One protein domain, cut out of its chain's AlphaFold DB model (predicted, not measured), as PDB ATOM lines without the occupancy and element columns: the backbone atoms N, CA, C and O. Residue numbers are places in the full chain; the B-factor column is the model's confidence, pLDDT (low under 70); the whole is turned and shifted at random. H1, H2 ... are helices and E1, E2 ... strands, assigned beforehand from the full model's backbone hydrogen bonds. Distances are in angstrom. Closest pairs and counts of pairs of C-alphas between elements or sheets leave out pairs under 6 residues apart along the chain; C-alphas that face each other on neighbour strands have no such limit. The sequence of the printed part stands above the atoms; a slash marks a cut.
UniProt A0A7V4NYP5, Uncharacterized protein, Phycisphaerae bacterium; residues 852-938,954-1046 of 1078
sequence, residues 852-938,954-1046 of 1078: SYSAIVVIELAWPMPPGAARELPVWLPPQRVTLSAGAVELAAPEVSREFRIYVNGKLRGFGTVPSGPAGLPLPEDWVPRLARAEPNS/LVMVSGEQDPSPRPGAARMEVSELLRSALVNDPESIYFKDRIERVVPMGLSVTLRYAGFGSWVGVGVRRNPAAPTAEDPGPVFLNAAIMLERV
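This is residues 852 to 938 and 954 to 1046 of the 1078 residues of an uncharacterized protein of Phycisphaerae bacterium (UniProt A0A7V4NYP5). A closed barrel of eight antiparallel strands makes the core, with helix H2 packed across its outside over E2, short H3 next to H2, and H1 outside over E7. Beyond one end of the barrel, the loop of residues 863 to 879 reaches far out and makes much of the length. The printed part has 180 residues, with elements in the order E1 E2 E3 E4 H1 E5 H2 H3 E6 E7 E8. The ring runs E1 to E8 in number order and back to E1. The class is mixed, helices and strands, with only 85 residues in named elements; the whole is compact, radius of gyration of the C-alphas 17.9 A, spanning 64 by 36 by 26 A.

E1, residues 852 to 862, and E2, residues 880 to 892, form an antiparallel hairpin at 153 degrees, with N 853 and O 889 at 2.8 A. E2 bends by 60 degrees at residue 887. E3, residues 899 to 904, pairs with E2 through N 890 and O 903, 2.9 A, and E4, residues 907 to 913, with E3 through N 900 and O 912, 2.8 A. E1 to E4 are a meander, each strand the antiparallel neighbour of the one before. E5, residues 969 to 973, is antiparallel to E4 at 162 degrees, with N 911 and O 971 at 3.0 A. H2, residues 975 to 984, is on the barrel, outside it, at a height of 7.9 A over the sheet. It lies only just over E2, with 3 of its 10 C-alphas falling there, and runs across the strands at 65 degrees to E2 on the local plane; the closest C-alphas are those of Ala 886 and Ala 981, 4.6 A. H3, residues 995 to 998, touches H2 at Arg 979 and Ile 995, C-alphas 6.5 A apart. E6, residues 1004 to 1011, E7, residues 1014 to 1019, and E8, residues 1035 to 1045, form a second meander. Within hydrogen-bond range are N 970 and O 1007, 2.8 A, across the neighbours E5 and E6; N 1008 and O 1016, 2.8 A, across E6 and E7; and N 1015 and O 1043, 2.9 A, across E7 and E8. E8 and E1 close the ring, with N 854 and O 1044 at 2.8 A. H1, residues 929 to 932, lies outside the barrel over E7 and is apart from H2 and H3; its closest C-alphas to E7 are those of Leu 931 and Gly 1017, 7.9 A. Every O i to N i+4 pair in H2 is within hydrogen-bond range; H1 and H3 are too short for such a pair.

C-alpha 852 opens E1 at (289.059, 374.174, 413.190), and C-alpha 1045 ends E8 at (289.335, 380.271, 412.952). From first to last C-alpha E1 measures 32.4 A, E2 34.1 A, E6 21.5 A, E8 30.8 A and H2 14.1 A.

The farthest C-alphas, those of Ala 870 and Val 896, are 64.9 A apart. Residues 939 to 953 are cut out, with 11.7 A between C-alphas 938 and 954. The links E1 to E2, E4 to H1 and E7 to E8 are long. Mean pLDDT of the printed part is 70.1; 79 residues are under 70, among them 864 to 878, 916 to 938, 954 to 965 and 1019 to 1033.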
ATOM      1  N   SER A 852     290.441 374.088 412.708       89.94
ATOM      2  CA  SER A 852     289.059 374.174 413.190       89.94
ATOM      3  C   SER A 852     288.544 375.611 413.138       89.94
ATOM      4  O   SER A 852     289.224 376.555 413.546       89.94
ATOM      5  N   TYR A 853     287.316 375.770 412.663       91.38
ATOM      6  CA  TYR A 853     286.626 377.041 412.489       91.38
ATOM      7  C   TYR A 853     285.285 376.991 413.211       91.38
ATOM      8  O   TYR A 853     284.604 375.972 413.196       91.38
ATOM      9  N   SER A 854     284.883 378.095 413.820       90.25
ATOM     10  CA  SER A 854     283.522 378.300 414.295       90.25
ATOM     11  C   SER A 854     282.698 378.851 413.142       90.25
ATOM     12  O   SER A 854     283.079 379.859 412.543       90.25
ATOM     13  N   ALA A 855     281.576 378.209 412.830       89.81
ATOM     14  CA  ALA A 855     280.646 378.704 411.828       89.81
ATOM     15  C   ALA A 855     279.568 379.582 412.462       89.81
ATOM     16  O   ALA A 855     278.919 379.200 413.438       89.81
ATOM     17  N   ILE A 856     279.347 380.742 411.856       87.88
ATOM     18  CA  ILE A 856     278.228 381.635 412.136       87.88
ATOM     19  C   ILE A 856     277.411 381.759 410.872       87.88
ATOM     20  O   ILE A 856     277.946 381.952 409.779       87.88
ATOM     21  N   VAL A 857     276.108 381.632 411.033       86.31
ATOM     22  CA  VAL A 857     275.152 381.688 409.945       86.31
ATOM     23  C   VAL A 857     274.216 382.851 410.197       86.31
ATOM     24  O   VAL A 857     273.639 382.956 411.270       86.31
ATOM     25  N   VAL A 858     274.007 383.677 409.182       83.25
ATOM     26  CA  VAL A 858     272.914 384.648 409.157       83.25
ATOM     27  C   VAL A 858     271.923 384.186 408.109       83.25
ATOM     28  O   VAL A 858     272.265 384.108 406.930       83.25
ATOM     29  N   ILE A 859     270.712 383.843 408.531       80.94
ATOM     30  CA  ILE A 859     269.618 383.491 407.628       80.94
ATOM     31  C   ILE A 859     268.675 384.675 407.486       80.94
ATOM     32  O   ILE A 859     268.400 385.376 408.454       80.94
ATOM     33  N   GLU A 860     268.171 384.884 406.280       77.62
ATOM     34  CA  GLU A 860     267.147 385.877 405.989       77.62
ATOM     35  C   GLU A 860     265.859 385.149 405.621       77.62
ATOM     36  O   GLU A 860     265.862 384.246 404.780       77.62
ATOM     37  N   LEU A 861     264.765 385.515 406.277       76.31
ATOM     38  CA  LEU A 861     263.471 384.850 406.175       76.31
ATOM     39  C   LEU A 861     262.386 385.884 405.901       76.31
ATOM     40  O   LEU A 861     262.442 386.981 406.444       76.31
ATOM     41  N   ALA A 862     261.390 385.544 405.091       75.00
ATOM     42  CA  ALA A 862     260.191 386.363 404.924       75.00
ATOM     43  C   ALA A 862     258.952 385.534 405.222       75.00
ATOM     44  O   ALA A 862     258.902 384.349 404.908       75.00
ATOM     45  N   TRP A 863     257.936 386.161 405.798       72.06
ATOM     46  CA  TRP A 863     256.680 385.497 406.118       72.06
ATOM     47  C   TRP A 863     255.599 386.000 405.172       72.06
ATOM     48  O   TRP A 863     255.479 387.218 405.001       72.06
ATOM     49  N   PRO A 864     254.803 385.102 404.575       67.81
ATOM     50  CA  PRO A 864     253.575 385.523 403.942       67.81
ATOM     51  C   PRO A 864     252.605 385.972 405.032       67.81
ATOM     52  O   PRO A 864     252.475 385.349 406.089       67.81
ATOM     53  N   MET A 865     251.908 387.066 404.778       64.69
ATOM     54  CA  MET A 865     250.760 387.440 405.578       64.69
ATOM     55  C   MET A 865     249.650 386.418 405.341       64.69
ATOM     56  O   MET A 865     249.422 386.030 404.190       64.69
ATOM     57  N   PRO A 866     248.925 386.000 406.391       59.06
ATOM     58  CA  PRO A 866     247.697 385.252 406.188       59.06
ATOM     59  C   PRO A 866     246.770 386.074 405.278       59.06
ATOM     60  O   PRO A 866     246.715 387.301 405.429       59.06
ATOM     61  N   PRO A 867     246.072 385.439 404.322       55.62
ATOM     62  CA  PRO A 867     245.174 386.150 403.426       55.62
ATOM     63  C   PRO A 867     244.118 386.879 404.260       55.62
ATOM     64  O   PRO A 867     243.284 386.263 404.923       55.62
ATOM     65  N   GLY A 868     244.178 388.211 404.267       54.81
ATOM     66  CA  GLY A 868     243.055 389.027 404.709       54.81
ATOM     67  C   GLY A 868     241.924 388.875 403.696       54.81
ATOM     68  O   GLY A 868     242.192 388.696 402.509       54.81
ATOM     69  N   ALA A 869     240.671 388.984 404.142       46.12
ATOM     70  CA  ALA A 869     239.461 388.742 403.344       46.12
ATOM     71  C   ALA A 869     239.327 389.563 402.033       46.12
ATOM     72  O   ALA A 869     238.349 389.394 401.316       46.12
ATOM     73  N   ALA A 870     240.280 390.446 401.712       47.28
ATOM     74  CA  ALA A 870     240.209 391.401 400.610       47.28
ATOM     75  C   ALA A 870     241.435 391.430 399.668       47.28
ATOM     76  O   ALA A 870     241.518 392.337 398.843       47.28
ATOM     77  N   ARG A 871     242.411 390.509 399.765       54.84
ATOM     78  CA  ARG A 871     243.574 390.510 398.847       54.84
ATOM     79  C   ARG A 871     243.793 389.161 398.167       54.84
ATOM     80  O   ARG A 871     244.014 388.159 398.834       54.84
ATOM     81  N   GLU A 872     243.802 389.182 396.834       51.97
ATOM     82  CA  GLU A 872     244.089 388.024 395.972       51.97
ATOM     83  C   GLU A 872     245.581 387.647 395.943       51.97
ATOM     84  O   GLU A 872     245.929 386.530 395.566       51.97
ATOM     85  N   LEU A 873     246.477 388.553 396.364       56.66
ATOM     86  CA  LEU A 873     247.926 388.339 396.356       56.66
ATOM     87  C   LEU A 873     248.519 388.298 397.776       56.66
ATOM     88  O   LEU A 873     248.153 389.129 398.615       56.66
ATOM     89  N   PRO A 874     249.476 387.386 398.048       59.34
ATOM     90  CA  PRO A 874     250.149 387.297 399.339       59.34
ATOM     91  C   PRO A 874     251.036 388.527 399.571       59.34
ATOM     92  O   PRO A 874     251.974 388.794 398.820       59.34
ATOM     93  N   VAL A 875     250.744 389.274 400.637       63.56
ATOM     94  CA  VAL A 875     251.610 390.352 401.136       63.56
ATOM     95  C   VAL A 875     252.734 389.713 401.941       63.56
ATOM     96  O   VAL A 875     252.464 388.865 402.783       63.56
ATOM     97  N   TRP A 876     253.979 390.116 401.719       66.62
ATOM     98  CA  TRP A 876     255.119 389.604 402.479       66.62
ATOM     99  C   TRP A 876     255.520 390.584 403.576       66.62
ATOM    100  O   TRP A 876     255.590 391.790 403.340       66.62
ATOM    101  N   LEU A 877     255.807 390.065 404.769       69.00
ATOM    102  CA  LEU A 877     256.471 390.849 405.806       69.00
ATOM    103  C   LEU A 877     257.898 391.220 405.365       69.00
ATOM    104  O   LEU A 877     258.520 390.454 404.616       69.00
ATOM    105  N   PRO A 878     258.447 392.350 405.858       69.62
ATOM    106  CA  PRO A 878     259.862 392.666 405.703       69.62
ATOM    107  C   PRO A 878     260.734 391.475 406.133       69.62
ATOM    108  O   PRO A 878     260.403 390.831 407.136       69.62
ATOM    109  N   PRO A 879     261.821 391.165 405.403       71.38
ATOM    110  CA  PRO A 879     262.706 390.078 405.779       71.38
ATOM    111  C   PRO A 879     263.247 390.267 407.192       71.38
ATOM    112  O   PRO A 879     263.693 391.357 407.540       71.38
ATOM    113  N   GLN A 880     263.235 389.206 407.993       74.69
ATOM    114  CA  GLN A 880     263.936 389.185 409.273       74.69
ATOM    115  C   GLN A 880     265.228 388.403 409.118       74.69
ATOM    116  O   GLN A 880     265.277 387.380 408.427       74.69
ATOM    117  N   ARG A 881     266.271 388.882 409.791       78.19
ATOM    118  CA  ARG A 881     267.565 388.212 409.845       78.19
ATOM    119  C   ARG A 881     267.721 387.521 411.187       78.19
ATOM    120  O   ARG A 881     267.437 388.101 412.228       78.19
ATOM    121  N   VAL A 882     268.191 386.282 411.149       79.19
ATOM    122  CA  VAL A 882     268.469 385.491 412.348       79.19
ATOM    123  C   VAL A 882     269.913 385.025 412.302       79.19
ATOM    124  O   VAL A 882     270.363 384.464 411.303       79.19
ATOM    125  N   THR A 883     270.634 385.262 413.393       82.69
ATOM    126  CA  THR A 883     272.053 384.924 413.535       82.69
ATOM    127  C   THR A 883     272.208 383.692 414.414       82.69
ATOM    128  O   THR A 883     271.924 383.737 415.611       82.69
ATOM    129  N   LEU A 884     272.710 382.609 413.831       84.50
ATOM    130  CA  LEU A 884     272.842 381.298 414.451       84.50
ATOM    131  C   LEU A 884     274.314 380.894 414.572       84.50
ATOM    132  O   LEU A 884     275.112 381.092 413.653       84.50
ATOM    133  N   SER A 885     274.659 380.249 415.684       85.88
ATOM    134  CA  SER A 885     275.944 379.562 415.845       85.88
ATOM    135  C   SER A 885     275.812 378.134 415.315       85.88
ATOM    136  O   SER A 885     275.033 377.338 415.829       85.88
ATOM    137  N   ALA A 886     276.564 377.805 414.269       82.94
ATOM    138  CA  ALA A 886     276.387 376.587 413.479       82.94
ATOM    139  C   ALA A 886     277.318 375.422 413.870       82.94
ATOM    140  O   ALA A 886     277.273 374.358 413.255       82.94
ATOM    141  N   GLY A 887     278.132 375.593 414.915       82.56
ATOM    142  CA  GLY A 887     279.094 374.589 415.375       82.56
ATOM    143  C   GLY A 887     280.440 374.665 414.650       82.56
ATOM    144  O   GLY A 887     280.749 375.650 413.975       82.56
ATOM    145  N   ALA A 888     281.272 373.640 414.841       87.94
ATOM    146  CA  ALA A 888     282.627 373.600 414.302       87.94
ATOM    147  C   ALA A 888     282.664 373.081 412.853       87.94
ATOM    148  O   ALA A 888     281.997 372.107 412.501       87.94
ATOM    149  N   VAL A 889     283.495 373.714 412.032       90.75
ATOM    150  CA  VAL A 889     283.819 373.327 410.656       90.75
ATOM    151  C   VAL A 889     285.316 373.078 410.586       90.75
ATOM    152  O   VAL A 889     286.110 373.915 411.009       90.75
ATOM    153  N   GLU A 890     285.714 371.929 410.064       92.62
ATOM    154  CA  GLU A 890     287.119 371.570 409.914       92.62
ATOM    155  C   GLU A 890     287.533 371.732 408.455       92.62
ATOM    156  O   GLU A 890     286.900 371.207 407.539       92.62
ATOM    157  N   LEU A 891     288.610 372.476 408.233       90.56
ATOM    158  CA  LEU A 891     289.252 372.580 406.933       90.56
ATOM    159  C   LEU A 891     290.515 371.720 406.960       90.56
ATOM    160  O   LEU A 891     291.344 371.879 407.855       90.56
ATOM    161  N   ALA A 892     290.687 370.832 405.980       89.12
ATOM    162  CA  ALA A 892     291.884 370.002 405.863       89.12
ATOM    163  C   ALA A 892     292.487 370.097 404.458       89.12
ATOM    164  O   ALA A 892     291.882 369.668 403.471       89.12
ATOM    165  N   ALA A 893     293.694 370.650 404.373       82.50
ATOM    166  CA  ALA A 893     294.515 370.668 403.169       82.50
ATOM    167  C   ALA A 893     295.597 369.568 403.242       82.50
ATOM    168  O   ALA A 893     296.294 369.487 404.256       82.50
ATOM    169  N   PRO A 894     295.778 368.738 402.197       74.38
ATOM    170  CA  PRO A 894     296.968 367.902 402.040       74.38
ATOM    171  C   PRO A 894     298.224 368.778 401.915       74.38
ATOM    172  O   PRO A 894     298.181 369.780 401.207       74.38
ATOM    173  N   GLU A 895     299.353 368.380 402.516       65.75
ATOM    174  CA  GLU A 895     300.598 369.184 402.583       65.75
ATOM    175  C   GLU A 895     301.130 369.688 401.224       65.75
ATOM    176  O   GLU A 895     301.843 370.688 401.174       65.75
ATOM    177  N   VAL A 896     300.768 369.031 400.117       71.38
ATOM    178  CA  VAL A 896     301.264 369.329 398.757       71.38
ATOM    179  C   VAL A 896     300.164 369.882 397.829       71.38
ATOM    180  O   VAL A 896     300.447 370.298 396.706       71.38
ATOM    181  N   SER A 897     298.898 369.913 398.258       74.44
ATOM    182  CA  SER A 897     297.789 370.350 397.400       74.44
ATOM    183  C   SER A 897     297.429 371.818 397.622       74.44
ATOM    184  O   SER A 897     297.416 372.315 398.744       74.44
ATOM    185  N   ARG A 898     297.069 372.516 396.536       78.62
ATOM    186  CA  ARG A 898     296.422 373.839 396.609       78.62
ATOM    187  C   ARG A 898     294.938 373.744 396.954       78.62
ATOM    188  O   ARG A 898     294.297 374.776 397.117       78.62
ATOM    189  N   GLU A 899     294.394 372.538 397.043       85.38
ATOM    190  CA  GLU A 899     293.004 372.282 397.394       85.38
ATOM    191  C   GLU A 899     292.876 371.871 398.859       85.38
ATOM    192  O   GLU A 899     293.701 371.127 399.386       85.38
ATOM    193  N   PHE A 900     291.803 372.313 399.508       87.94
ATOM    194  CA  PHE A 900     291.419 371.866 400.840       87.94
ATOM    195  C   PHE A 900     289.996 371.318 400.837       87.94
ATOM    196  O   PHE A 900     289.148 371.706 400.031       87.94
ATOM    197  N   ARG A 901     289.740 370.393 401.756       91.38
ATOM    198  CA  ARG A 901     288.442 369.762 401.987       91.38
ATOM    199  C   ARG A 901     287.770 370.396 403.196       91.38
ATOM    200  O   ARG A 901     288.442 370.717 404.172       91.38
ATOM    201  N   ILE A 902     286.455 370.564 403.119       91.69
ATOM    202  CA  ILE A 902     285.626 371.132 404.183       91.69
ATOM    203  C   ILE A 902     284.817 370.006 404.815       91.69
ATOM    204  O   ILE A 902     284.034 369.350 404.122       91.69
ATOM    205  N   TYR A 903     284.976 369.810 406.118       91.94
ATOM    206  CA  TYR A 903     284.229 368.838 406.899       91.94
ATOM    207  C   TYR A 903     283.293 369.540 407.877       91.94
ATOM    208  O   TYR A 903     283.686 370.445 408.611       91.94
ATOM    209  N   VAL A 904     282.044 369.088 407.908       89.62
ATOM    210  CA  VAL A 904     281.034 369.508 408.883       89.62
ATOM    211  C   VAL A 904     280.617 368.260 409.642       89.62
ATOM    212  O   VAL A 904     280.202 367.280 409.022       89.62
ATOM    213  N   ASN A 905     280.764 368.262 410.970       86.00
ATOM    214  CA  ASN A 905     280.501 367.088 411.813       86.00
ATOM    215  C   ASN A 905     281.214 365.811 411.302       86.00
ATOM    216  O   ASN A 905     280.621 364.733 411.248       86.00
ATOM    217  N   GLY A 906     282.464 365.948 410.842       87.56
ATOM    218  CA  GLY A 906     283.280 364.849 410.303       87.56
ATOM    219  C   GLY A 906     282.907 364.367 408.892       87.56
ATOM    220  O   GLY A 906     283.593 363.508 408.344       87.56
ATOM    221  N   LYS A 907     281.855 364.912 408.266       90.25
ATOM    222  CA  LYS A 907     281.450 364.563 406.894       90.25
ATOM    223  C   LYS A 907     281.987 365.575 405.894       90.25
ATOM    224  O   LYS A 907     281.887 366.777 406.119       90.25
ATOM    225  N   LEU A 908     282.502 365.090 404.767       91.69
ATOM    226  CA  LEU A 908     282.948 365.935 403.660       91.69
ATOM    227  C   LEU A 908     281.749 366.669 403.043       91.69
ATOM    228  O   LEU A 908     280.835 366.035 402.522       91.69
ATOM    229  N   ARG A 909     281.763 368.002 403.104       91.81
ATOM    230  CA  ARG A 909     280.682 368.876 402.617       91.81
ATOM    231  C   ARG A 909     281.138 369.911 401.603       91.81
ATOM    232  O   ARG A 909     280.313 370.644 401.071       91.81
ATOM    233  N   GLY A 910     282.427 369.999 401.313       89.88
ATOM    234  CA  GLY A 910     282.911 371.017 400.400       89.88
ATOM    235  C   GLY A 910     284.375 370.895 400.040       89.88
ATOM    236  O   GLY A 910     285.117 370.096 400.613       89.88
ATOM    237  N   PHE A 911     284.776 371.734 399.095       89.81
ATOM    238  CA  PHE A 911     286.136 371.831 398.581       89.81
ATOM    239  C   PHE A 911     286.462 373.292 398.303       89.81
ATOM    240  O   PHE A 911     285.596 374.053 397.872       89.81
ATOM    241  N   GLY A 912     287.708 373.692 398.508       87.31
ATOM    242  CA  GLY A 912     288.175 375.023 398.149       87.31
ATOM    243  C   GLY A 912     289.610 375.020 397.678       87.31
ATOM    244  O   GLY A 912     290.308 374.016 397.785       87.31
ATOM    245  N   THR A 913     290.042 376.159 397.155       84.12
ATOM    246  CA  THR A 913     291.418 376.372 396.717       84.12
ATOM    247  C   THR A 913     292.058 377.487 397.529       84.12
ATOM    248  O   THR A 913     291.476 378.540 397.793       84.12
ATOM    249  N   VAL A 914     293.290 377.248 397.951       79.69
ATOM    250  CA  VAL A 914     294.126 378.220 398.648       79.69
ATOM    251  C   VAL A 914     294.499 379.348 397.664       79.69
ATOM    252  O   VAL A 914     294.778 379.062 396.495       79.69
ATOM    253  N   PRO A 915     294.525 380.631 398.075       72.88
ATOM    254  CA  PRO A 915     294.948 381.734 397.212       72.88
ATOM    255  C   PRO A 915     296.352 381.496 396.625       72.88
ATOM    256  O   PRO A 915     297.320 381.294 397.361       72.88
ATOM    257  N   SER A 916     296.492 381.538 395.296       61.59
ATOM    258  CA  SER A 916     297.764 381.314 394.601       61.59
ATOM    259  C   SER A 916     298.442 382.641 394.233       61.59
ATOM    260  O   SER A 916     298.055 383.280 393.259       61.59
ATOM    261  N   GLY A 917     299.469 383.044 394.993       57.91
ATOM    262  CA  GLY A 917     300.386 384.145 394.645       57.91
ATOM    263  C   GLY A 917     300.836 385.026 395.829       57.91
ATOM    264  O   GLY A 917     300.258 384.952 396.916       57.91
ATOM    265  N   PRO A 918     301.886 385.857 395.659       46.84
ATOM    266  CA  PRO A 918     302.208 386.993 396.527       46.84
ATOM    267  C   PRO A 918     301.402 388.251 396.167       46.84
ATOM    268  O   PRO A 918     301.761 389.332 396.620       46.84
ATOM    269  N   ALA A 919     300.353 388.129 395.337       43.22
ATOM    270  CA  ALA A 919     299.472 389.239 395.003       43.22
ATOM    271  C   ALA A 919     299.047 389.902 396.310       43.22
ATOM    272  O   ALA A 919     298.449 389.242 397.160       43.22
ATOM    273  N   GLY A 920     299.455 391.159 396.486       44.34
ATOM    274  CA  GLY A 920     299.096 391.962 397.636       44.34
ATOM    275  C   GLY A 920     297.585 392.030 397.689       44.34
ATOM    276  O   GLY A 920     296.979 392.888 397.059       44.34
ATOM    277  N   LEU A 921     296.969 391.099 398.417       45.22
ATOM    278  CA  LEU A 921     295.656 391.342 398.961       45.22
ATOM    279  C   LEU A 921     295.875 392.604 399.800       45.22
ATOM    280  O   LEU A 921     296.723 392.567 400.706       45.22
ATOM    281  N   PRO A 922     295.240 393.740 399.456       49.50
ATOM    282  CA  PRO A 922     295.301 394.898 400.328       49.50
ATOM    283  C   PRO A 922     294.878 394.446 401.729       49.50
ATOM    284  O   PRO A 922     294.195 393.419 401.881       49.50
ATOM    285  N   LEU A 923     295.285 395.192 402.765       49.53
ATOM    286  CA  LEU A 923     294.608 395.027 404.051       49.53
ATOM    287  C   LEU A 923     293.098 395.053 403.771       49.53
ATOM    288  O   LEU A 923     292.691 395.734 402.825       49.53
ATOM    289  N   PRO A 924     292.272 394.280 404.486       51.66
ATOM    290  CA  PRO A 924     290.854 394.205 404.179       51.66
ATOM    291  C   PRO A 924     290.135 395.510 404.579       51.66
ATOM    292  O   PRO A 924     289.253 395.501 405.420       51.66
ATOM    293  N   GLU A 925     290.514 396.647 403.998       44.56
ATOM    294  CA  GLU A 925     289.772 397.911 404.025       44.56
ATOM    295  C   GLU A 925     288.414 397.725 403.323       44.56
ATOM    296  O   GLU A 925     287.431 398.365 403.675       44.56
ATOM    297  N   ASP A 926     288.333 396.729 402.428       45.91
ATOM    298  CA  ASP A 926     287.160 396.356 401.636       45.91
ATOM    299  C   ASP A 926     286.479 395.044 402.106       45.91
ATOM    300  O   ASP A 926     285.870 394.338 401.293       45.91
ATOM    301  N   TRP A 927     286.559 394.673 403.398       45.50
ATOM    302  CA  TRP A 927     285.862 393.478 403.940       45.50
ATOM    303  C   TRP A 927     284.375 393.455 403.561       45.50
ATOM    304  O   TRP A 927     283.782 392.408 403.305       45.50
ATOM    305  N   VAL A 928     283.806 394.650 403.462       45.25
ATOM    306  CA  VAL A 928     282.378 394.887 403.445       45.25
ATOM    307  C   VAL A 928     281.824 395.264 402.052       45.25
ATOM    308  O   VAL A 928     280.819 394.679 401.642       45.25
ATOM    309  N   PRO A 929     282.514 396.072 401.215       43.03
ATOM    310  CA  PRO A 929     282.194 396.215 399.791       43.03
ATOM    311  C   PRO A 929     282.220 394.892 399.011       43.03
ATOM    312  O   PRO A 929     281.484 394.742 398.042       43.03
ATOM    313  N   ARG A 930     283.026 393.894 399.406       44.97
ATOM    314  CA  ARG A 930     283.072 392.588 398.713       44.97
ATOM    315  C   ARG A 930     281.836 391.710 398.938       44.97
ATOM    316  O   ARG A 930     281.585 390.838 398.110       44.97
ATOM    317  N   LEU A 931     281.080 391.956 400.010       42.16
ATOM    318  CA  LEU A 931     279.743 391.392 400.229       42.16
ATOM    319  C   LEU A 931     278.649 392.194 399.498       42.16
ATOM    320  O   LEU A 931     277.606 391.633 399.187       42.16
ATOM    321  N   ALA A 932     278.902 393.475 399.201       38.25
ATOM    322  CA  ALA A 932     277.923 394.421 398.652       38.25
ATOM    323  C   ALA A 932     278.042 394.698 397.134       38.25
ATOM    324  O   ALA A 932     277.105 395.230 396.545       38.25
ATOM    325  N   ARG A 933     279.165 394.364 396.472       35.44
ATOM    326  CA  ARG A 933     279.373 394.572 395.021       35.44
ATOM    327  C   ARG A 933     278.631 393.522 394.190       35.44
ATOM    328  O   ARG A 933     279.237 392.604 393.640       35.44
ATOM    329  N   ALA A 934     277.324 393.679 394.085       36.00
ATOM    330  CA  ALA A 934     276.531 393.124 393.004       36.00
ATOM    331  C   ALA A 934     275.395 394.110 392.717       36.00
ATOM    332  O   ALA A 934     274.741 394.587 393.643       36.00
ATOM    333  N   GLU A 935     275.229 394.473 391.446       30.88
ATOM    334  CA  GLU A 935     274.172 395.385 391.011       30.88
ATOM    335  C   GLU A 935     272.799 394.843 391.445       30.88
ATOM    336  O   GLU A 935     272.602 393.622 391.460       30.88
ATOM    337  N   PRO A 936     271.841 395.712 391.817       35.78
ATOM    338  CA  PRO A 936     270.482 395.282 392.100       35.78
ATOM    339  C   PRO A 936     269.893 394.675 390.822       35.78
ATOM    340  O   PRO A 936     269.449 395.390 389.928       35.78
ATOM    341  N   ASN A 937     269.907 393.345 390.714       31.64
ATOM    342  CA  ASN A 937     269.256 392.657 389.608       31.64
ATOM    343  C   ASN A 937     267.756 392.979 389.650       31.64
ATOM    344  O   ASN A 937     267.037 392.577 390.565       31.64
ATOM    345  N   SER A 938     267.289 393.661 388.608       31.80
ATOM    346  CA  SER A 938     265.911 394.087 388.329       31.80
ATOM    347  C   SER A 938     264.901 392.939 388.132       31.80
ATOM    348  O   SER A 938     263.760 393.175 387.746       31.80
ATOM    349  N   LEU A 954     264.249 393.514 400.270       43.69
ATOM    350  CA  LEU A 954     265.671 393.622 399.977       43.69
ATOM    351  C   LEU A 954     266.341 392.303 400.353       43.69
ATOM    352  O   LEU A 954     266.202 391.820 401.469       43.69
ATOM    353  N   VAL A 955     266.986 391.690 399.371       44.84
ATOM    354  CA  VAL A 955     267.530 390.331 399.433       44.84
ATOM    355  C   VAL A 955     269.044 390.463 399.554       44.84
ATOM    356  O   VAL A 955     269.641 391.207 398.775       44.84
ATOM    357  N   MET A 956     269.682 389.741 400.483       47.59
ATOM    358  CA  MET A 956     271.142 389.577 400.441       47.59
ATOM    359  C   MET A 956     271.553 389.112 399.039       47.59
ATOM    360  O   MET A 956     271.080 388.077 398.567       47.59
ATOM    361  N   VAL A 957     272.385 389.893 398.346       49.34
ATOM    362  CA  VAL A 957     272.671 389.608 396.941       49.34
ATOM    363  C   VAL A 957     273.484 388.328 396.840       49.34
ATOM    364  O   VAL A 957     274.568 388.190 397.405       49.34
ATOM    365  N   SER A 958     272.944 387.366 396.111       51.16
ATOM    366  CA  SER A 958     273.575 386.083 395.910       51.16
ATOM    367  C   SER A 958     274.387 386.113 394.615       51.16
ATOM    368  O   SER A 958     273.819 386.283 393.537       51.16
ATOM    369  N   GLY A 959     275.709 385.960 394.705       52.38
ATOM    370  CA  GLY A 959     276.541 385.786 393.513       52.38
ATOM    371  C   GLY A 959     276.199 384.481 392.788       52.38
ATOM    372  O   GLY A 959     275.800 383.506 393.429       52.38
ATOM    373  N   GLU A 960     276.372 384.449 391.464       53.62
ATOM    374  CA  GLU A 960     276.296 383.200 390.702       53.62
ATOM    375  C   GLU A 960     277.224 382.146 391.324       53.62
ATOM    376  O   GLU A 960     278.357 382.440 391.729       53.62
ATOM    377  N   GLN A 961     276.725 380.912 391.440       57.78
ATOM    378  CA  GLN A 961     277.536 379.794 391.908       57.78
ATOM    379  C   GLN A 961     278.667 379.570 390.904       57.78
ATOM    380  O   GLN A 961     278.415 379.180 389.768       57.78
ATOM    381  N   ASP A 962     279.909 379.803 391.328       58.56
ATOM    382  CA  ASP A 962     281.068 379.514 390.490       58.56
ATOM    383  C   ASP A 962     281.192 377.984 390.355       58.56
ATOM    384  O   ASP A 962     281.303 377.293 391.378       58.56
ATOM    385  N   PRO A 963     281.135 377.412 389.139       58.03
ATOM    386  CA  PRO A 963     281.216 375.966 388.949       58.03
ATOM    387  C   PRO A 963     282.563 375.380 389.405       58.03
ATOM    388  O   PRO A 963     282.630 374.183 389.687       58.03
ATOM    389  N   SER A 964     283.609 376.207 389.541       63.75
ATOM    390  CA  SER A 964     284.932 375.810 390.039       63.75
ATOM    391  C   SER A 964     285.490 376.819 391.058       63.75
ATOM    392  O   SER A 964     285.439 378.021 390.800       63.75
ATOM    393  N   PRO A 965     286.058 376.385 392.202       63.31
ATOM    394  CA  PRO A 965     286.600 377.300 393.202       63.31
ATOM    395  C   PRO A 965     287.861 378.003 392.680       63.31
ATOM    396  O   PRO A 965     288.940 377.413 392.608       63.31
ATOM    397  N   ARG A 966     287.735 379.291 392.338       77.69
ATOM    398  CA  ARG A 966     288.883 380.173 392.062       77.69
ATOM    399  C   ARG A 966     289.804 380.261 393.287       77.69
ATOM    400  O   ARG A 966     289.297 380.151 394.400       77.69
ATOM    401  N   PRO A 967     291.114 380.535 393.119       76.38
ATOM    402  CA  PRO A 967     292.036 380.671 394.244       76.38
ATOM    403  C   PRO A 967     291.498 381.615 395.331       76.38
ATOM    404  O   PRO A 967     291.180 382.771 395.053       76.38
ATOM    405  N   GLY A 968     291.408 381.124 396.570       76.06
ATOM    406  CA  GLY A 968     290.822 381.859 397.694       76.06
ATOM    407  C   GLY A 968     289.299 381.757 397.802       76.06
ATOM    408  O   GLY A 968     288.700 382.524 398.557       76.06
ATOM    409  N   ALA A 969     288.676 380.825 397.081       82.62
ATOM    410  CA  ALA A 969     287.265 380.490 397.199       82.62
ATOM    411  C   ALA A 969     287.070 379.016 397.585       82.62
ATOM    412  O   ALA A 969     287.887 378.147 397.280       82.62
ATOM    413  N   ALA A 970     285.959 378.739 398.255       84.06
ATOM    414  CA  ALA A 970     285.558 377.414 398.689       84.06
ATOM    415  C   ALA A 970     284.065 377.220 398.444       84.06
ATOM    416  O   ALA A 970     283.272 378.117 398.709       84.06
ATOM    417  N   ARG A 971     283.663 376.046 397.973       87.69
ATOM    418  CA  ARG A 971     282.259 375.654 397.873       87.69
ATOM    419  C   ARG A 971     281.920 374.745 399.043       87.69
ATOM    420  O   ARG A 971     282.603 373.746 399.250       87.69
ATOM    421  N   MET A 972     280.857 375.069 399.771       89.56
ATOM    422  CA  MET A 972     280.380 374.294 400.917       89.56
ATOM    423  C   MET A 972     278.892 373.987 400.760       89.56
ATOM    424  O   MET A 972     278.114 374.887 400.460       89.56
ATOM    425  N   GLU A 973     278.494 372.734 400.967       89.88
ATOM    426  CA  GLU A 973     277.109 372.326 401.203       89.88
ATOM    427  C   GLU A 973     276.731 372.656 402.652       89.88
ATOM    428  O   GLU A 973     277.431 372.280 403.593       89.88
ATOM    429  N   VAL A 974     275.625 373.375 402.838       88.81
ATOM    430  CA  VAL A 974     275.299 374.029 404.112       88.81
ATOM    431  C   VAL A 974     273.980 373.570 404.711       88.81
ATOM    432  O   VAL A 974     273.687 373.922 405.845       88.81
ATOM    433  N   SER A 975     273.178 372.773 403.999       87.00
ATOM    434  CA  SER A 975     271.848 372.362 404.469       87.00
ATOM    435  C   SER A 975     271.880 371.692 405.848       87.00
ATOM    436  O   SER A 975     271.097 372.059 406.717       87.00
ATOM    437  N   GLU A 976     272.790 370.737 406.075       85.75
ATOM    438  CA  GLU A 976     272.919 370.042 407.371       85.75
ATOM    439  C   GLU A 976     273.396 370.995 408.474       85.75
ATOM    440  O   GLU A 976     272.861 370.970 409.580       85.75
ATOM    441  N   LEU A 977     274.336 371.888 408.146       87.81
ATOM    442  CA  LEU A 977     274.850 372.911 409.055       87.81
ATOM    443  C   LEU A 977     273.729 373.863 409.509       87.81
ATOM    444  O   LEU A 977     273.555 374.087 410.701       87.81
ATOM    445  N   LEU A 978     272.927 374.365 408.565       86.06
ATOM    446  CA  LEU A 978     271.787 375.252 408.817       86.06
ATOM    447  C   LEU A 978     270.688 374.575 409.633       86.06
ATOM    448  O   LEU A 978     270.182 375.159 410.586       86.06
ATOM    449  N   ARG A 979     270.320 373.340 409.271       86.00
ATOM    450  CA  ARG A 979     269.315 372.563 410.010       86.00
ATOM    451  C   ARG A 979     269.778 372.301 411.435       86.00
ATOM    452  O   ARG A 979     269.010 372.518 412.360       86.00
ATOM    453  N   SER A 980     271.034 371.894 411.611       85.31
ATOM    454  CA  SER A 980     271.628 371.691 412.932       85.31
ATOM    455  C   SER A 980     271.634 372.988 413.743       85.31
ATOM    456  O   SER A 980     271.269 372.964 414.913       85.31
ATOM    457  N   ALA A 981     272.002 374.116 413.129       85.88
ATOM    458  CA  ALA A 981     271.999 375.421 413.786       85.88
ATOM    459  C   ALA A 981     270.588 375.830 414.241       85.88
ATOM    460  O   ALA A 981     270.415 376.230 415.383       85.88
ATOM    461  N   LEU A 982     269.573 375.655 413.387       83.38
ATOM    462  CA  LEU A 982     268.171 375.943 413.714       83.38
ATOM    463  C   LEU A 982     267.596 375.011 414.790       83.38
ATOM    464  O   LEU A 982     266.837 375.453 415.642       83.38
ATOM    465  N   VAL A 983     267.939 373.719 414.760       82.88
ATOM    466  CA  VAL A 983     267.457 372.728 415.742       82.88
ATOM    467  C   VAL A 983     268.076 372.952 417.119       82.88
ATOM    468  O   VAL A 983     267.403 372.742 418.132       82.88
ATOM    469  N   ASN A 984     269.355 373.327 417.146       79.88
ATOM    470  CA  ASN A 984     270.124 373.504 418.373       79.88
ATOM    471  C   ASN A 984     270.029 374.918 418.938       79.88
ATOM    472  O   ASN A 984     270.501 375.125 420.052       79.88
ATOM    473  N   ASP A 985     269.452 375.870 418.205       76.44
ATOM    474  CA  ASP A 985     269.207 377.209 418.716       76.44
ATOM    475  C   ASP A 985     268.113 377.146 419.799       76.44
ATOM    476  O   ASP A 985     266.942 376.919 419.481       76.44
ATOM    477  N   PRO A 986     268.458 377.332 421.089       62.47
ATOM    478  CA  PRO A 986     267.470 377.330 422.163       62.47
ATOM    479  C   PRO A 986     266.496 378.512 422.044       62.47
ATOM    480  O   PRO A 986     265.486 378.544 422.746       62.47
ATOM    481  N   GLU A 987     266.804 379.485 421.180       62.16
ATOM    482  CA  GLU A 987     266.015 380.689 420.936       62.16
ATOM    483  C   GLU A 987     265.178 380.608 419.652       62.16
ATOM    484  O   GLU A 987     264.402 381.523 419.373       62.16
ATOM    485  N   SER A 988     265.263 379.495 418.913       59.47
ATOM    486  CA  SER A 988     264.502 379.284 417.686       59.47
ATOM    487  C   SER A 988     262.995 379.310 417.967       59.47
ATOM    488  O   SER A 988     262.421 378.377 418.530       59.47
ATOM    489  N   ILE A 989     262.327 380.350 417.464       55.28
ATOM    490  CA  ILE A 989     260.862 380.445 417.322       55.28
ATOM    491  C   ILE A 989     260.282 379.438 416.309       55.28
ATOM    492  O   ILE A 989     259.067 379.393 416.104       55.28
ATOM    493  N   TYR A 990     261.120 378.630 415.653       61.34
ATOM    494  CA  TYR A 990     260.694 377.669 414.643       61.34
ATOM    495  C   TYR A 990     260.254 376.354 415.283       61.34
ATOM    496  O   TYR A 990     260.973 375.740 416.073       61.34
ATOM    497  N   PHE A 991     259.072 375.883 414.889       57.62
ATOM    498  CA  PHE A 991     258.635 374.539 415.228       57.62
ATOM    499  C   PHE A 991     259.559 373.522 414.533       57.62
ATOM    500  O   PHE A 991     259.798 373.606 413.324       57.62
ATOM    501  N   LYS A 992     260.126 372.586 415.310       60.97
ATOM    502  CA  LYS A 992     261.121 371.598 414.842       60.97
ATOM    503  C   LYS A 992     260.652 370.792 413.623       60.97
ATOM    504  O   LYS A 992     261.475 370.397 412.804       60.97
ATOM    505  N   ASP A 993     259.346 370.593 413.487       59.31
ATOM    506  CA  ASP A 993     258.669 369.902 412.385       59.31
ATOM    507  C   ASP A 993     258.683 370.678 411.051       59.31
ATOM    508  O   ASP A 993     258.478 370.085 409.993       59.31
ATOM    509  N   ARG A 994     258.962 371.989 411.064       66.25
ATOM    510  CA  ARG A 994     258.991 372.832 409.854       66.25
ATOM    511  C   ARG A 994     260.396 373.106 409.314       66.25
ATOM    512  O   ARG A 994     260.526 373.518 408.163       66.25
ATOM    513  N   ILE A 995     261.450 372.846 410.091       71.69
ATOM    514  CA  ILE A 995     262.849 373.154 409.721       71.69
ATOM    515  C   ILE A 995     263.268 372.442 408.423       71.69
ATOM    516  O   ILE A 995     263.951 373.031 407.582       71.69
ATOM    517  N   GLU A 996     262.824 371.197 408.224       67.69
ATOM    518  CA  GLU A 996     263.133 370.422 407.015       67.69
ATOM    519  C   GLU A 996     262.523 371.018 405.742       67.69
ATOM    520  O   GLU A 996     263.103 370.862 404.666       67.69
ATOM    521  N   ARG A 997     261.390 371.725 405.871       67.94
ATOM    522  CA  ARG A 997     260.717 372.427 404.769       67.94
ATOM    523  C   ARG A 997     261.343 373.792 404.491       67.94
ATOM    524  O   ARG A 997     261.430 374.186 403.334       67.94
ATOM    525  N   VAL A 998     261.782 374.497 405.538       71.44
ATOM    526  CA  VAL A 998     262.363 375.846 405.420       71.44
ATOM    527  C   VAL A 998     263.754 375.796 404.786       71.44
ATOM    528  O   VAL A 998     264.048 376.618 403.927       71.44
ATOM    529  N   VAL A 999     264.613 374.838 405.159       78.88
ATOM    530  CA  VAL A 999     265.984 374.744 404.621       78.88
ATOM    531  C   VAL A 999     266.042 373.805 403.406       78.88
ATOM    532  O   VAL A 999     265.941 372.580 403.586       78.88
ATOM    533  N   PRO A1000     266.299 374.322 402.183       73.31
ATOM    534  CA  PRO A1000     266.392 373.500 400.979       73.31
ATOM    535  C   PRO A1000     267.470 372.416 401.095       73.31
ATOM    536  O   PRO A1000     268.540 372.646 401.665       73.31
ATOM    537  N   MET A1001     267.219 371.235 400.524       80.69
ATOM    538  CA  MET A1001     268.247 370.197 400.377       80.69
ATOM    539  C   MET A1001     269.301 370.593 399.337       80.69
ATOM    540  O   MET A1001     268.962 371.150 398.295       80.69
ATOM    541  N   GLY A1002     270.571 370.270 399.607       81.25
ATOM    542  CA  GLY A1002     271.686 370.538 398.694       81.25
ATOM    543  C   GLY A1002     272.024 372.023 398.533       81.25
ATOM    544  O   GLY A1002     272.622 372.412 397.530       81.25
ATOM    545  N   LEU A1003     271.631 372.870 399.490       81.81
ATOM    546  CA  LEU A1003     271.985 374.284 399.481       81.81
ATOM    547  C   LEU A1003     273.506 374.405 399.591       81.81
ATOM    548  O   LEU A1003     274.101 373.896 400.541       81.81
ATOM    549  N   SER A1004     274.133 375.087 398.633       83.94
ATOM    550  CA  SER A1004     275.574 375.337 398.640       83.94
ATOM    551  C   SER A1004     275.896 376.824 398.581       83.94
ATOM    552  O   SER A1004     275.275 377.558 397.811       83.94
ATOM    553  N   VAL A1005     276.898 377.243 399.353       82.94
ATOM    554  CA  VAL A1005     277.435 378.611 399.366       82.94
ATOM    555  C   VAL A1005     278.869 378.619 398.847       82.94
ATOM    556  O   VAL A1005     279.620 377.658 399.046       82.94
ATOM    557  N   THR A1006     279.258 379.726 398.219       83.12
ATOM    558  CA  THR A1006     280.649 379.980 397.834       83.12
ATOM    559  C   THR A1006     281.277 380.905 398.869       83.12
ATOM    560  O   THR A1006     280.996 382.102 398.897       83.12
ATOM    561  N   LEU A1007     282.112 380.342 399.733       80.56
ATOM    562  CA  LEU A1007     282.926 381.061 400.700       80.56
ATOM    563  C   LEU A1007     284.127 381.695 399.997       80.56
ATOM    564  O   LEU A1007     284.747 381.088 399.127       80.56
ATOM    565  N   ARG A1008     284.494 382.904 400.400       81.69
ATOM    566  CA  ARG A1008     285.681 383.623 399.945       81.69
ATOM    567  C   ARG A1008     286.557 383.937 401.143       81.69
ATOM    568  O   ARG A1008     286.051 384.276 402.213       81.69
ATOM    569  N   TYR A1009     287.866 383.824 400.965       79.44
ATOM    570  CA  TYR A1009     288.813 384.185 402.007       79.44
ATOM    571  C   TYR A1009     288.700 385.679 402.316       79.44
ATOM    572  O   TYR A1009     288.846 386.524 401.429       79.44
ATOM    573  N   ALA A1010     288.439 385.992 403.580       69.81
ATOM    574  CA  ALA A1010     288.211 387.351 404.047       69.81
ATOM    575  C   ALA A1010     289.446 387.936 404.763       69.81
ATOM    576  O   ALA A1010     289.496 389.130 405.030       69.81
ATOM    577  N   GLY A1011     290.485 387.143 405.029       75.06
ATOM    578  CA  GLY A1011     291.681 387.599 405.746       75.06
ATOM    579  C   GLY A1011     291.792 386.997 407.142       75.06
ATOM    580  O   GLY A1011     290.795 386.583 407.727       75.06
ATOM    581  N   PHE A1012     293.023 386.921 407.653       79.44
ATOM    582  CA  PHE A1012     293.365 386.382 408.976       79.44
ATOM    583  C   PHE A1012     292.664 385.062 409.336       79.44
ATOM    584  O   PHE A1012     292.223 384.878 410.464       79.44
ATOM    585  N   GLY A1013     292.531 384.137 408.385       75.31
ATOM    586  CA  GLY A1013     291.853 382.865 408.647       75.31
ATOM    587  C   GLY A1013     290.336 382.981 408.840       75.31
ATOM    588  O   GLY A1013     289.769 382.118 409.495       75.31
ATOM    589  N   SER A1014     289.670 384.003 408.298       82.25
ATOM    590  CA  SER A1014     288.206 384.027 408.175       82.25
ATOM    591  C   SER A1014     287.775 383.757 406.734       82.25
ATOM    592  O   SER A1014     288.447 384.163 405.781       82.25
ATOM    593  N   TRP A1015     286.621 383.116 406.571       81.69
ATOM    594  CA  TRP A1015     285.981 382.888 405.274       81.69
ATOM    595  C   TRP A1015     284.537 383.363 405.323       81.69
ATOM    596  O   TRP A1015     283.858 383.108 406.311       81.69
ATOM    597  N   VAL A1016     284.051 384.018 404.272       80.00
ATOM    598  CA  VAL A1016     282.669 384.511 404.221       80.00
ATOM    599  C   VAL A1016     282.050 384.225 402.862       80.00
ATOM    600  O   VAL A1016     282.694 384.414 401.835       80.00
ATOM    601  N   GLY A1017     280.800 383.778 402.833       75.81
ATOM    602  CA  GLY A1017     280.055 383.571 401.595       75.81
ATOM    603  C   GLY A1017     278.560 383.757 401.780       75.81
ATOM    604  O   GLY A1017     278.043 383.595 402.880       75.81
ATOM    605  N   VAL A1018     277.871 384.068 400.688       72.38
ATOM    606  CA  VAL A1018     276.408 384.180 400.622       72.38
ATOM    607  C   VAL A1018     275.912 383.222 399.539       72.38
ATOM    608  O   VAL A1018     276.571 383.064 398.510       72.38
ATOM    609  N   GLY A1019     274.788 382.544 399.769       67.62
ATOM    610  CA  GLY A1019     274.146 381.660 398.785       67.62
ATOM    611  C   GLY A1019     272.728 382.088 398.409       67.62
ATOM    612  O   GLY A1019     272.032 382.692 399.222       67.62
ATOM    613  N   VAL A1020     272.323 381.743 397.176       62.06
ATOM    614  CA  VAL A1020     271.054 382.114 396.511       62.06
ATOM    615  C   VAL A1020     269.861 381.225 396.906       62.06
ATOM    616  O   VAL A1020     269.976 379.997 396.967       62.06
ATOM    617  N   ARG A1021     268.699 381.890 396.982       56.88
ATOM    618  CA  ARG A1021     267.298 381.478 396.716       56.88
ATOM    619  C   ARG A1021     267.078 380.626 395.445       56.88
ATOM    620  O   ARG A1021     267.292 381.090 394.329       56.88
ATOM    621  N   ARG A1022     266.461 379.443 395.583       44.44
ATOM    622  CA  ARG A1022     265.560 378.890 394.545       44.44
ATOM    623  C   ARG A1022     264.176 379.518 394.761       44.44
ATOM    624  O   ARG A1022     263.797 379.706 395.913       44.44
ATOM    625  N   ASN A1023     263.471 379.855 393.674       48.62
ATOM    626  CA  ASN A1023     262.152 380.502 393.671       48.62
ATOM    627  C   ASN A1023     261.252 379.883 394.757       48.62
ATOM    628  O   ASN A1023     261.044 378.665 394.700       48.62
ATOM    629  N   PRO A1024     260.770 380.640 395.760       50.50
ATOM    630  CA  PRO A1024     259.823 380.062 396.690       50.50
ATOM    631  C   PRO A1024     258.611 379.627 395.879       50.50
ATOM    632  O   PRO A1024     257.997 380.443 395.193       50.50
ATOM    633  N   ALA A1025     258.285 378.333 395.914       51.44
ATOM    634  CA  ALA A1025     256.936 377.933 395.558       51.44
ATOM    635  C   ALA A1025     256.013 378.826 396.395       51.44
ATOM    636  O   ALA A1025     256.231 378.948 397.605       51.44
ATOM    637  N   ALA A1026     255.093 379.537 395.737       54.38
ATOM    638  CA  ALA A1026     254.201 380.451 396.427       54.38
ATOM    639  C   ALA A1026     253.574 379.691 397.608       54.38
ATOM    640  O   ALA A1026     253.090 378.574 397.396       54.38
ATOM    641  N   PRO A1027     253.641 380.226 398.838       54.16
ATOM    642  CA  PRO A1027     253.031 379.572 399.979       54.16
ATOM    643  C   PRO A1027     251.558 379.360 399.649       54.16
ATOM    644  O   PRO A1027     250.843 380.294 399.281       54.16
ATOM    645  N   THR A1028     251.120 378.109 399.700       57.31
ATOM    646  CA  THR A1028     249.712 377.767 399.536       57.31
ATOM    647  C   THR A1028     248.941 378.293 400.742       57.31
ATOM    648  O   THR A1028     249.486 378.334 401.844       57.31
ATOM    649  N   ALA A1029     247.661 378.641 400.574       57.09
ATOM    650  CA  ALA A1029     246.805 379.080 401.685       57.09
ATOM    651  C   ALA A1029     246.788 378.085 402.871       57.09
ATOM    652  O   ALA A1029     246.537 378.479 404.006       57.09
ATOM    653  N   GLU A1030     247.103 376.812 402.609       56.75
ATOM    654  CA  GLU A1030     247.208 375.735 403.598       56.75
ATOM    655  C   GLU A1030     248.493 375.763 404.458       56.75
ATOM    656  O   GLU A1030     248.514 375.133 405.514       56.75
ATOM    657  N   ASP A1031     249.556 376.487 404.068       60.06
ATOM    658  CA  ASP A1031     250.820 376.550 404.832       60.06
ATOM    659  C   ASP A1031     251.479 377.951 404.769       60.06
ATOM    660  O   ASP A1031     252.398 378.184 403.979       60.06
ATOM    661  N   PRO A1032     251.050 378.911 405.616       61.69
ATOM    662  CA  PRO A1032     251.577 380.284 405.647       61.69
ATOM    663  C   PRO A1032     252.953 380.403 406.345       61.69
ATOM    664  O   PRO A1032     253.248 381.403 407.000       61.69
ATOM    665  N   GLY A1033     253.793 379.365 406.286       67.88
ATOM    666  CA  GLY A1033     255.096 379.334 406.958       67.88
ATOM    667  C   GLY A1033     256.126 380.337 406.404       67.88
ATOM    668  O   GLY A1033     255.971 380.835 405.288       67.88
ATOM    669  N   PRO A1034     257.206 380.631 407.160       71.44
ATOM    670  CA  PRO A1034     258.310 381.449 406.665       71.44
ATOM    671  C   PRO A1034     258.969 380.822 405.442       71.44
ATOM    672  O   PRO A1034     259.243 379.624 405.401       71.44
ATOM    673  N   VAL A1035     259.315 381.671 404.487       73.31
ATOM    674  CA  VAL A1035     260.131 381.338 403.332       73.31
ATOM    675  C   VAL A1035     261.580 381.700 403.600       73.31
ATOM    676  O   VAL A1035     261.905 382.813 404.016       73.31
ATOM    677  N   PHE A1036     262.459 380.748 403.302       75.06
ATOM    678  CA  PHE A1036     263.895 380.944 403.340       75.06
ATOM    679  C   PHE A1036     264.361 381.774 402.155       75.06
ATOM    680  O   PHE A1036     264.151 381.406 400.997       75.06
ATOM    681  N   LEU A1037     265.000 382.901 402.454       69.94
ATOM    682  CA  LEU A1037     265.447 383.834 401.443       69.94
ATOM    683  C   LEU A1037     266.920 383.630 401.122       69.94
ATOM    684  O   LEU A1037     267.263 383.297 399.997       69.94
ATOM    685  N   ASN A1038     267.791 383.792 402.107       74.62
ATOM    686  CA  ASN A1038     269.226 383.670 401.899       74.62
ATOM    687  C   ASN A1038     269.902 383.128 403.150       74.62
ATOM    688  O   ASN A1038     269.364 383.224 404.252       74.62
ATOM    689  N   ALA A1039     271.128 382.640 402.976       80.56
ATOM    690  CA  ALA A1039     272.063 382.450 404.074       80.56
ATOM    691  C   ALA A1039     273.416 383.074 403.740       80.56
ATOM    692  O   ALA A1039     273.976 382.829 402.668       80.56
ATOM    693  N   ALA A1040     273.949 383.825 404.697       82.38
ATOM    694  CA  ALA A1040     275.349 384.193 404.770       82.38
ATOM    695  C   ALA A1040     276.047 383.287 405.788       82.38
ATOM    696  O   ALA A1040     275.521 383.033 406.870       82.38
ATOM    697  N   ILE A1041     277.230 382.789 405.440       84.62
ATOM    698  CA  ILE A1041     278.041 381.943 406.310       84.62
ATOM    699  C   ILE A1041     279.404 382.571 406.493       84.62
ATOM    700  O   ILE A1041     280.071 382.930 405.525       84.62
ATOM    701  N   MET A1042     279.808 382.653 407.751       87.31
ATOM    702  CA  MET A1042     281.089 383.166 408.193       87.31
ATOM    703  C   MET A1042     281.796 382.073 408.982       87.31
ATOM    704  O   MET A1042     281.256 381.547 409.951       87.31
ATOM    705  N   LEU A1043     283.000 381.714 408.552       88.19
ATOM    706  CA  LEU A1043     283.884 380.812 409.273       88.19
ATOM    707  C   LEU A1043     284.971 381.641 409.935       88.19
ATOM    708  O   LEU A1043     285.691 382.374 409.257       88.19
ATOM    709  N   GLU A1044     285.113 381.483 411.241       89.06
ATOM    710  CA  GLU A1044     286.137 382.144 412.039       89.06
ATOM    711  C   GLU A1044     287.060 381.103 412.646       89.06
ATOM    712  O   GLU A1044     286.600 380.193 413.334       89.06
ATOM    713  N   ARG A1045     288.367 381.221 412.404       88.31
ATOM    714  CA  ARG A1045     289.335 380.271 412.952       88.31
ATOM    715  C   ARG A1045     289.250 380.234 414.479       88.31
ATOM    716  O   ARG A1045     289.317 381.268 415.141       88.31
ATOM    717  N   VAL A1046     289.158 379.032 415.040       85.81
ATOM    718  CA  VAL A1046     289.266 378.824 416.484       85.81
ATOM    719  C   VAL A1046     290.751 378.722 416.799       85.81
ATOM    720  O   VAL A1046     291.446 377.842 416.290       85.81
TER     721      VAL A1046